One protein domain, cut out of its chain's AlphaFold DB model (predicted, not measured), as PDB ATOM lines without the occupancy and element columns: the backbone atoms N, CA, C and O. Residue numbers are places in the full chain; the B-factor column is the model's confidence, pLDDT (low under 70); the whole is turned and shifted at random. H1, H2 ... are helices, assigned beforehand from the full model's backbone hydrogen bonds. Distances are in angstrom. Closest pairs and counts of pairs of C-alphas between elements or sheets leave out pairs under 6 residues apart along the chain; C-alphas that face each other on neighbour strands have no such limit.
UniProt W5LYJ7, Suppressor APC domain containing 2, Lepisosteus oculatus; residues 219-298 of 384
ATOM      1  N   GLY A 219       7.961 -33.900  41.370       94.56
ATOM      2  CA  GLY A 219       6.701 -33.234  41.705       94.56
ATOM      3  C   GLY A 219       6.877 -31.898  42.437       94.56
ATOM      4  O   GLY A 219       6.238 -30.923  42.057       94.56
ATOM      5  N   MET A 220       7.778 -31.818  43.420       92.69
ATOM      6  CA  MET A 220       8.093 -30.571  44.128       92.69
ATOM      7  C   MET A 220       8.752 -29.552  43.196       92.69
ATOM      8  O   MET A 220       8.389 -28.379  43.205       92.69
ATOM      9  N   LEU A 221       9.678 -30.001  42.344       94.81
ATOM     10  CA  LEU A 221      10.316 -29.134  41.353       94.81
ATOM     11  C   LEU A 221       9.299 -28.592  40.336       94.81
ATOM     12  O   LEU A 221       9.337 -27.414  39.987       94.81
ATOM     13  N   LYS A 222       8.367 -29.440  39.888       95.25
ATOM     14  CA  LYS A 222       7.269 -29.034  39.007       95.25
ATOM     15  C   LYS A 222       6.356 -28.011  39.690       95.25
ATOM     16  O   LYS A 222       6.086 -26.973  39.097       95.25
ATOM     17  N   GLN A 223       5.948 -28.272  40.931       96.12
ATOM     18  CA  GLN A 223       5.110 -27.358  41.709       96.12
ATOM     19  C   GLN A 223       5.799 -26.007  41.929       96.12
ATOM     20  O   GLN A 223       5.162 -24.964  41.822       96.12
ATOM     21  N   MET A 224       7.107 -26.005  42.199       95.81
ATOM     22  CA  MET A 224       7.848 -24.758  42.367       95.81
ATOM     23  C   MET A 224       7.904 -23.941  41.084       95.81
ATOM     24  O   MET A 224       7.683 -22.735  41.129       95.81
ATOM     25  N   LYS A 225       8.099 -24.600  39.940       96.75
ATOM     26  CA  LYS A 225       8.061 -23.934  38.638       96.75
ATOM     27  C   LYS A 225       6.686 -23.328  38.329       96.75
ATOM     28  O   LYS A 225       6.623 -22.234  37.776       96.75
ATOM     29  N   GLU A 226       5.600 -24.021  38.671       96.38
ATOM     30  CA  GLU A 226       4.231 -23.504  38.508       96.38
ATOM     31  C   GLU A 226       3.992 -22.276  39.400       96.38
ATOM     32  O   GLU A 226       3.529 -21.251  38.912       96.38
ATOM     33  N   LEU A 227       4.410 -22.325  40.669       97.19
ATOM     34  CA  LEU A 227       4.300 -21.188  41.592       97.19
ATOM     35  C   LEU A 227       5.152 -19.985  41.164       97.19
ATOM     36  O   LEU A 227       4.715 -18.841  41.285       97.19
ATOM     37  N   GLU A 228       6.362 -20.219  40.653       97.56
ATOM     38  CA  GLU A 228       7.200 -19.161  40.082       97.56
ATOM     39  C   GLU A 228       6.528 -18.518  38.865       97.56
ATOM     40  O   GLU A 228       6.469 -17.294  38.777       97.56
ATOM     41  N   GLN A 229       5.946 -19.327  37.975       98.19
ATOM     42  CA  GLN A 229       5.210 -18.837  36.812       98.19
ATOM     43  C   GLN A 229       3.955 -18.036  37.204       98.19
ATOM     44  O   GLN A 229       3.672 -16.997  36.598       98.19
ATOM     45  N   GLU A 230       3.199 -18.497  38.202       96.38
ATOM     46  CA  GLU A 230       2.055 -17.760  38.750       96.38
ATOM     47  C   GLU A 230       2.505 -16.412  39.318       96.38
ATOM     48  O   GLU A 230       1.936 -15.375  38.970       96.38
ATOM     49  N   LYS A 231       3.571 -16.402  40.126       97.38
ATOM     50  CA  LYS A 231       4.152 -15.179  40.693       97.38
ATOM     51  C   LYS A 231       4.568 -14.194  39.599       97.38
ATOM     52  O   LYS A 231       4.225 -13.017  39.690       97.38
ATOM     53  N   ASP A 232       5.263 -14.654  38.564       98.38
ATOM     54  CA  ASP A 232       5.700 -13.794  37.458       98.38
ATOM     55  C   ASP A 232       4.500 -13.224  36.679       98.38
ATOM     56  O   ASP A 232       4.494 -12.049  36.310       98.38
ATOM     57  N   SER A 233       3.436 -14.016  36.512       97.62
ATOM     58  CA  SER A 233       2.184 -13.563  35.890       97.62
ATOM     59  C   SER A 233       1.469 -12.500  36.735       97.62
ATOM     60  O   SER A 233       0.954 -11.522  36.191       97.62
ATOM     61  N   LEU A 234       1.463 -12.653  38.064       96.75
ATOM     62  CA  LEU A 234       0.899 -11.668  38.993       96.75
ATOM     63  C   LEU A 234       1.699 -10.360  38.991       96.75
ATOM     64  O   LEU A 234       1.100  -9.286  38.965       96.75
ATOM     65  N   LEU A 235       3.033 -10.438  38.975       97.94
ATOM     66  CA  LEU A 235       3.903  -9.263  38.872       97.94
ATOM     67  C   LEU A 235       3.643  -8.493  37.569       97.94
ATOM     68  O   LEU A 235       3.398  -7.290  37.616       97.94
ATOM     69  N   ALA A 236       3.577  -9.187  36.428       97.62
ATOM     70  CA  ALA A 236       3.229  -8.567  35.148       97.62
ATOM     71  C   ALA A 236       1.819  -7.933  35.159       97.62
ATOM     72  O   ALA A 236       1.601  -6.859  34.593       97.62
ATOM     73  N   GLY A 237       0.856  -8.569  35.835       96.31
ATOM     74  CA  GLY A 237      -0.487  -8.020  36.034       96.31
ATOM     75  C   GLY A 237      -0.493  -6.721  36.849       96.31
ATOM     76  O   GLY A 237      -1.193  -5.775  36.486       96.31
ATOM     77  N   LEU A 238       0.312  -6.644  37.914       97.06
ATOM     78  CA  LEU A 238       0.459  -5.434  38.733       97.06
ATOM     79  C   LEU A 238       1.043  -4.266  37.932       97.06
ATOM     80  O   LEU A 238       0.501  -3.163  37.996       97.06
ATOM     81  N   GLU A 239       2.081  -4.509  37.130       97.88
ATOM     82  CA  GLU A 239       2.665  -3.487  36.249       97.88
ATOM     83  C   GLU A 239       1.633  -2.933  35.254       97.88
ATOM     84  O   GLU A 239       1.560  -1.724  35.009       97.88
ATOM     85  N   LEU A 240       0.784  -3.801  34.691       96.62
ATOM     86  CA  LEU A 240      -0.283  -3.377  33.787       96.62
ATOM     87  C   LEU A 240      -1.349  -2.539  34.509       96.62
ATOM     88  O   LEU A 240      -1.803  -1.533  33.961       96.62
ATOM     89  N   LEU A 241      -1.739  -2.928  35.727       96.69
ATOM     90  CA  LEU A 241      -2.711  -2.189  36.539       96.69
ATOM     91  C   LEU A 241      -2.188  -0.818  36.971       96.69
ATOM     92  O   LEU A 241      -2.946   0.150  36.982       96.69
ATOM     93  N   GLU A 242      -0.897  -0.712  37.272       97.75
ATOM     94  CA  GLU A 242      -0.228   0.558  37.549       97.75
ATOM     95  C   GLU A 242      -0.283   1.498  36.336       97.75
ATOM     96  O   GLU A 242      -0.755   2.631  36.447       97.75
ATOM     97  N   ARG A 243       0.065   1.003  35.144       97.94
ATOM     98  CA  ARG A 243      -0.064   1.780  33.898       97.94
ATOM     99  C   ARG A 243      -1.518   2.146  33.595       97.94
ATOM    100  O   ARG A 243      -1.795   3.244  33.110       97.94
ATOM    101  N   ALA A 244      -2.454   1.239  33.874       96.12
ATOM    102  CA  ALA A 244      -3.879   1.491  33.701       96.12
ATOM    103  C   ALA A 244      -4.365   2.595  34.647       96.12
ATOM    104  O   ALA A 244      -5.104   3.477  34.214       96.12
ATOM    105  N   ARG A 245      -3.926   2.594  35.911       97.50
ATOM    106  CA  ARG A 245      -4.237   3.637  36.897       97.50
ATOM    107  C   ARG A 245      -3.797   5.012  36.400       97.50
ATOM    108  O   ARG A 245      -4.609   5.936  36.410       97.50
ATOM    109  N   ASP A 246      -2.564   5.138  35.919       98.12
ATOM    110  CA  ASP A 246      -2.051   6.409  35.399       98.12
ATOM    111  C   ASP A 246      -2.844   6.859  34.157       98.12
ATOM    112  O   ASP A 246      -3.200   8.032  34.023       98.12
ATOM    113  N   TRP A 247      -3.217   5.921  33.279       95.75
ATOM    114  CA  TRP A 247      -4.089   6.202  32.137       95.75
ATOM    115  C   TRP A 247      -5.484   6.680  32.566       95.75
ATOM    116  O   TRP A 247      -5.969   7.683  32.042       95.75
ATOM    117  N   TYR A 248      -6.120   6.021  33.543       95.69
ATOM    118  CA  TYR A 248      -7.416   6.443  34.087       95.69
ATOM    119  C   TYR A 248      -7.335   7.847  34.670       95.69
ATOM    120  O   TYR A 248      -8.198   8.677  34.385       95.69
ATOM    121  N   GLN A 249      -6.277   8.140  35.429       97.94
ATOM    122  CA  GLN A 249      -6.036   9.479  35.950       97.94
ATOM    123  C   GLN A 249      -5.939  10.486  34.801       97.94
ATOM    124  O   GLN A 249      -6.686  11.460  34.796       97.94
ATOM    125  N   GLN A 250      -5.104  10.251  33.788       97.06
ATOM    126  CA  GLN A 250      -4.981  11.154  32.634       97.06
ATOM    127  C   GLN A 250      -6.310  11.354  31.888       97.06
ATOM    128  O   GLN A 250      -6.649  12.481  31.520       97.06
ATOM    129  N   GLN A 251      -7.098  10.290  31.697       92.06
ATOM    130  CA  GLN A 251      -8.416  10.393  31.067       92.06
ATOM    131  C   GLN A 251      -9.393  11.215  31.908       92.06
ATOM    132  O   GLN A 251     -10.105  12.047  31.345       92.06
ATOM    133  N   ILE A 252      -9.411  11.028  33.231       94.88
ATOM    134  CA  ILE A 252     -10.241  11.822  34.144       94.88
ATOM    135  C   ILE A 252      -9.851  13.297  34.043       94.88
ATOM    136  O   ILE A 252     -10.719  14.122  33.779       94.88
ATOM    137  N   HIS A 253      -8.561  13.632  34.141       96.69
ATOM    138  CA  HIS A 253      -8.094  15.016  33.993       96.69
ATOM    139  C   HIS A 253      -8.505  15.619  32.638       96.69
ATOM    140  O   HIS A 253      -9.015  16.737  32.591       96.69
ATOM    141  N   SER A 254      -8.366  14.870  31.538       92.12
ATOM    142  CA  SER A 254      -8.778  15.311  30.197       92.12
ATOM    143  C   SER A 254     -10.290  15.534  30.070       92.12
ATOM    144  O   SER A 254     -10.731  16.462  29.389       92.12
ATOM    145  N   VAL A 255     -11.110  14.682  30.692       90.25
ATOM    146  CA  VAL A 255     -12.570  14.850  30.727       90.25
ATOM    147  C   VAL A 255     -12.940  16.083  31.549       90.25
ATOM    148  O   VAL A 255     -13.709  16.907  31.058       90.25
ATOM    149  N   THR A 256     -12.357  16.241  32.737       93.25
ATOM    150  CA  THR A 256     -12.589  17.388  33.625       93.25
ATOM    151  C   THR A 256     -12.216  18.706  32.948       93.25
ATOM    152  O   THR A 256     -12.985  19.664  32.999       93.25
ATOM    153  N   GLU A 257     -11.084  18.763  32.239       91.94
ATOM    154  CA  GLU A 257     -10.668  19.981  31.536       91.94
ATOM    155  C   GLU A 257     -11.599  20.313  30.362       91.94
ATOM    156  O   GLU A 257     -11.998  21.465  30.185       91.94
ATOM    157  N   ARG A 258     -12.046  19.310  29.596       86.69
ATOM    158  CA  ARG A 258     -13.057  19.530  28.547       86.69
ATOM    159  C   ARG A 258     -14.384  20.014  29.127       86.69
ATOM    160  O   ARG A 258     -14.988  20.911  28.548       86.69
ATOM    161  N   GLN A 259     -14.817  19.481  30.270       87.12
ATOM    162  CA  GLN A 259     -16.005  19.974  30.980       87.12
ATOM    163  C   GLN A 259     -15.839  21.440  31.408       87.12
ATOM    164  O   GLN A 259     -16.758  22.237  31.220       87.12
ATOM    165  N   ARG A 260     -14.654  21.824  31.908       91.31
ATOM    166  CA  ARG A 260     -14.324  23.210  32.278       91.31
ATOM    167  C   ARG A 260     -14.449  24.160  31.082       91.31
ATOM    168  O   ARG A 260     -15.031  25.234  31.216       91.31
ATOM    169  N   LEU A 261     -13.917  23.763  29.924       85.88
ATOM    170  CA  LEU A 261     -13.934  24.555  28.687       85.88
ATOM    171  C   LEU A 261     -15.334  24.657  28.059       85.88
ATOM    172  O   LEU A 261     -15.697  25.718  27.556       85.88
ATOM    173  N   VAL A 262     -16.146  23.596  28.148       83.06
ATOM    174  CA  VAL A 262     -17.564  23.611  27.739       83.06
ATOM    175  C   VAL A 262     -18.364  24.645  28.537       83.06
ATOM    176  O   VAL A 262     -19.203  25.333  27.967       83.06
ATOM    177  N   GLY A 263     -18.064  24.824  29.826       74.44
ATOM    178  CA  GLY A 263     -18.683  25.869  30.649       74.44
ATOM    179  C   GLY A 263     -18.261  27.305  30.303       74.44
ATOM    180  O   GLY A 263     -18.885  28.245  30.786       74.44
ATOM    181  N   GLN A 264     -17.216  27.493  29.487       76.12
ATOM    182  CA  GLN A 264     -16.666  28.806  29.112       76.12
ATOM    183  C   GLN A 264     -16.948  29.205  27.656       76.12
ATOM    184  O   GLN A 264     -16.912  30.393  27.346       76.12
ATOM    185  N   SER A 265     -17.229  28.252  26.760       61.44
ATOM    186  CA  SER A 265     -17.531  28.525  25.350       61.44
ATOM    187  C   SER A 265     -18.981  28.181  25.011       61.44
ATOM    188  O   SER A 265     -19.353  27.013  24.970       61.44
ATOM    189  N   ALA A 266     -19.792  29.201  24.711       63.31
ATOM    190  CA  ALA A 266     -21.188  29.047  24.291       63.31
ATOM    191  C   ALA A 266     -21.364  28.737  22.788       63.31
ATOM    192  O   ALA A 266     -22.474  28.446  22.357       63.31
ATOM    193  N   HIS A 267     -20.308  28.838  21.971       58.06
ATOM    194  CA  HIS A 267     -20.372  28.637  20.508       58.06
ATOM    195  C   HIS A 267     -19.572  27.421  20.009       58.06
ATOM    196  O   HIS A 267     -19.665  27.069  18.838       58.06
ATOM    197  N   SER A 268     -18.807  26.743  20.873       53.50
ATOM    198  CA  SER A 268     -18.030  25.537  20.511       53.50
ATOM    199  C   SER A 268     -18.690  24.220  20.942       53.50
ATOM    200  O   SER A 268     -18.115  23.146  20.764       53.50
ATOM    201  N   THR A 269     -19.879  24.292  21.537       58.47
ATOM    202  CA  THR A 269     -20.542  23.185  22.234       58.47
ATOM    203  C   THR A 269     -21.154  22.153  21.290       58.47
ATOM    204  O   THR A 269     -21.109  20.963  21.591       58.47
ATOM    205  N   GLU A 270     -21.668  22.577  20.130       56.75
ATOM    206  CA  GLU A 270     -22.363  21.674  19.197       56.75
ATOM    207  C   GLU A 270     -21.407  20.696  18.497       56.75
ATOM    208  O   GLU A 270     -21.661  19.494  18.465       56.75
ATOM    209  N   PHE A 271     -20.239  21.166  18.052       53.31
ATOM    210  CA  PHE A 271     -19.240  20.317  17.388       53.31
ATOM    211  C   PHE A 271     -18.582  19.297  18.342       53.31
ATOM    212  O   PHE A 271     -18.210  18.183  17.956       53.31
ATOM    213  N   LEU A 272     -18.452  19.652  19.626       59.06
ATOM    214  CA  LEU A 272     -17.888  18.768  20.650       59.06
ATOM    215  C   LEU A 272     -18.894  17.699  21.120       59.06
ATOM    216  O   LEU A 272     -18.494  16.608  21.538       59.06
ATOM    217  N   ALA A 273     -20.195  17.999  21.063       59.09
ATOM    218  CA  ALA A 273     -21.251  17.116  21.548       59.09
ATOM    219  C   ALA A 273     -21.451  15.881  20.650       59.09
ATOM    220  O   ALA A 273     -21.578  14.772  21.175       59.09
ATOM    221  N   GLU A 274     -21.415  16.034  19.323       58.88
ATOM    222  CA  GLU A 274     -21.605  14.913  18.384       58.88
ATOM    223  C   GLU A 274     -20.418  13.935  18.382       58.88
ATOM    224  O   GLU A 274     -20.584  12.709  18.420       58.88
ATOM    225  N   SER A 275     -19.196  14.469  18.428       60.12
ATOM    226  CA  SER A 275     -17.964  13.672  18.488       60.12
ATOM    227  C   SER A 275     -17.764  12.990  19.854       60.12
ATOM    228  O   SER A 275     -17.257  11.866  19.932       60.12
ATOM    229  N   GLY A 276     -18.214  13.623  20.944       63.09
ATOM    230  CA  GLY A 276     -18.162  13.079  22.301       63.09
ATOM    231  C   GLY A 276     -19.136  11.924  22.553       63.09
ATOM    232  O   GLY A 276     -18.754  10.951  23.208       63.09
ATOM    233  N   GLN A 277     -20.357  11.998  22.010       68.75
ATOM    234  CA  GLN A 277     -21.378  10.952  22.166       68.75
ATOM    235  C   GLN A 277     -20.961   9.632  21.506       68.75
ATOM    236  O   GLN A 277     -21.013   8.579  22.145       68.75
ATOM    237  N   SER A 278     -20.440   9.690  20.277       71.00
ATOM    238  CA  SER A 278     -19.959   8.502  19.555       71.00
ATOM    239  C   SER A 278     -18.743   7.860  20.239       71.00
ATOM    240  O   SER A 278     -18.650   6.637  20.346       71.00
ATOM    241  N   ARG A 279     -17.824   8.673  20.784       78.31
ATOM    242  CA  ARG A 279     -16.645   8.187  21.524       78.31
ATOM    243  C   ARG A 279     -17.018   7.546  22.863       78.31
ATOM    244  O   ARG A 279     -16.433   6.529  23.235       78.31
ATOM    245  N   LEU A 280     -17.982   8.120  23.585       80.25
ATOM    246  CA  LEU A 280     -18.471   7.567  24.849       80.25
ATOM    247  C   LEU A 280     -19.180   6.224  24.636       80.25
ATOM    248  O   LEU A 280     -18.923   5.286  25.388       80.25
ATOM    249  N   GLY A 281     -19.996   6.113  23.581       82.00
ATOM    250  CA  GLY A 281     -20.705   4.881  23.228       82.00
ATOM    251  C   GLY A 281     -19.784   3.686  22.953       82.00
ATOM    252  O   GLY A 281     -20.155   2.555  23.248       82.00
ATOM    253  N   VAL A 282     -18.562   3.921  22.461       88.19
ATOM    254  CA  VAL A 282     -17.563   2.859  22.227       88.19
ATOM    255  C   VAL A 282     -16.707   2.582  23.466       88.19
ATOM    256  O   VAL A 282     -16.384   1.429  23.755       88.19
ATOM    257  N   LEU A 283     -16.318   3.624  24.206       87.19
ATOM    258  CA  LEU A 283     -15.403   3.487  25.341       87.19
ATOM    259  C   LEU A 283     -16.085   2.869  26.569       87.19
ATOM    260  O   LEU A 283     -15.493   2.027  27.239       87.19
ATOM    261  N   LEU A 284     -17.325   3.263  26.859       89.25
ATOM    262  CA  LEU A 284     -18.055   2.817  28.043       89.25
ATOM    263  C   LEU A 284     -18.201   1.284  28.137       89.25
ATOM    264  O   LEU A 284     -17.811   0.737  29.170       89.25
ATOM    265  N   PRO A 285     -18.663   0.557  27.095       91.88
ATOM    266  CA  PRO A 285     -18.752  -0.902  27.166       91.88
ATOM    267  C   PRO A 285     -17.377  -1.571  27.307       91.88
ATOM    268  O   PRO A 285     -17.255  -2.596  27.971       91.88
ATOM    269  N   ARG A 286     -16.309  -0.979  26.748       90.50
ATOM    270  CA  ARG A 286     -14.935  -1.489  26.914       90.50
ATOM    271  C   ARG A 286     -14.441  -1.352  28.355       90.50
ATOM    272  O   ARG A 286     -13.835  -2.282  28.875       90.50
ATOM    273  N   LEU A 287     -14.724  -0.224  29.005       92.31
ATOM    274  CA  LEU A 287     -14.390  -0.003  30.416       92.31
ATOM    275  C   LEU A 287     -15.179  -0.937  31.342       92.31
ATOM    276  O   LEU A 287     -14.615  -1.494  32.286       92.31
ATOM    277  N   GLN A 288     -16.464  -1.139  31.051       93.75
ATOM    278  CA  GLN A 288     -17.312  -2.083  31.783       93.75
ATOM    279  C   GLN A 288     -16.786  -3.514  31.667       93.75
ATOM    280  O   GLN A 288     -16.711  -4.209  32.676       93.75
ATOM    281  N   GLU A 289     -16.348  -3.931  30.478       95.06
ATOM    282  CA  GLU A 289     -15.780  -5.262  30.263       95.06
ATOM    283  C   GLU A 289     -14.472  -5.471  31.038       95.06
ATOM    284  O   GLU A 289     -14.313  -6.483  31.714       95.06
ATOM    285  N   VAL A 290     -13.563  -4.490  31.030       94.88
ATOM    286  CA  VAL A 290     -12.335  -4.553  31.847       94.88
ATOM    287  C   VAL A 290     -12.676  -4.643  33.336       94.88
ATOM    288  O   VAL A 290     -12.092  -5.449  34.057       94.88
ATOM    289  N   THR A 291     -13.655  -3.860  33.791       92.06
ATOM    290  CA  THR A 291     -14.111  -3.875  35.189       92.06
ATOM    291  C   THR A 291     -14.728  -5.225  35.563       92.06
ATOM    292  O   THR A 291     -14.452  -5.743  36.643       92.06
ATOM    293  N   ARG A 292     -15.507  -5.835  34.660       95.25
ATOM    294  CA  ARG A 292     -16.081  -7.177  34.826       95.25
ATOM    295  C   ARG A 292     -14.986  -8.236  34.933       95.25
ATOM    296  O   ARG A 292     -14.993  -9.003  35.889       95.25
ATOM    297  N   CYS A 293     -14.035  -8.244  34.001       93.88
ATOM    298  CA  CYS A 293     -12.924  -9.198  33.991       93.88
ATOM    299  C   CYS A 293     -12.080  -9.111  35.270       93.88
ATOM    300  O   CYS A 293     -11.726 -10.136  35.847       93.88
ATOM    301  N   LEU A 294     -11.793  -7.895  35.745       92.81
ATOM    302  CA  LEU A 294     -11.095  -7.702  37.016       92.81
ATOM    303  C   LEU A 294     -11.944  -8.165  38.206       92.81
ATOM    304  O   LEU A 294     -11.419  -8.817  39.103       92.81
ATOM    305  N   GLY A 295     -13.249  -7.889  38.206       91.88
ATOM    306  CA  GLY A 295     -14.168  -8.363  39.242       91.88
ATOM    307  C   GLY A 295     -14.238  -9.890  39.330       91.88
ATOM    308  O   GLY A 295     -14.223 -10.441  40.430       91.88
ATOM    309  N   GLU A 296     -14.251 -10.584  38.191       93.38
ATOM    310  CA  GLU A 296     -14.209 -12.051  38.126       93.38
ATOM    311  C   GLU A 296     -12.885 -12.604  38.649       93.38
ATOM    312  O   GLU A 296     -12.892 -13.521  39.470       93.38
ATOM    313  N   LEU A 297     -11.758 -12.001  38.253       90.31
ATOM    314  CA  LEU A 297     -10.434 -12.385  38.741       90.31
ATOM    315  C   LEU A 297     -10.315 -12.231  40.265       90.31
ATOM    316  O   LEU A 297      -9.777 -13.112  40.928       90.31
ATOM    317  N   LEU A 298     -10.850 -11.141  40.821       89.19
ATOM    318  CA  LEU A 298     -10.846 -10.871  42.263       89.19
ATOM    319  C   LEU A 298     -11.839 -11.747  43.046       89.19
ATOM    320  O   LEU A 298     -11.681 -11.915  44.252       89.19
TER     321      LEU A 298
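What this domain is: This is residues 219 to 298 of the 384 residues of the protein "Suppressor APC domain containing 2" of Lepisosteus oculatus (UniProt W5LYJ7). A very long helix, H1, makes the long axis, and after a short loop a second helix, H2, folds back in the opposite direction with an open gap between the two. They meet near the loop, as a narrow open V with arms of unequal length. The printed part has 80 residues, with two named helices, H1 then H2, and no named strand; the class is all helix. It is extended, with a radius of gyration of the C-alphas of 20.2 A and spans of 71 by 20 by 16 A.

How they stand to each other: H1, residues 219 to 262, and H2, residues 269 to 298, are close but not clearly touching; their closest C-alphas, those of Val 262 and Thr 269, are 6.3 A apart. They run opposite ways at a shallow tilt of 22 degrees. H2 has a kink of 37 degrees near residue 279. Every O i to N i+4 pair is within hydrogen-bond range in H1, and 21 of 26 in H2.

Where its parts are: H1 is 63.4 A long from C-alpha 219 at (6.701, -33.234, 41.705). H2 is 40.7 A long and ends with C-alpha 298 at (-10.846, -10.871, 42.263).

The domain as a whole: The farthest C-alphas, of Gly 219 and His 267, are 70.8 A apart. The link is short, and the printed part has no cut. Residues 265 to 277 have pLDDT under 70.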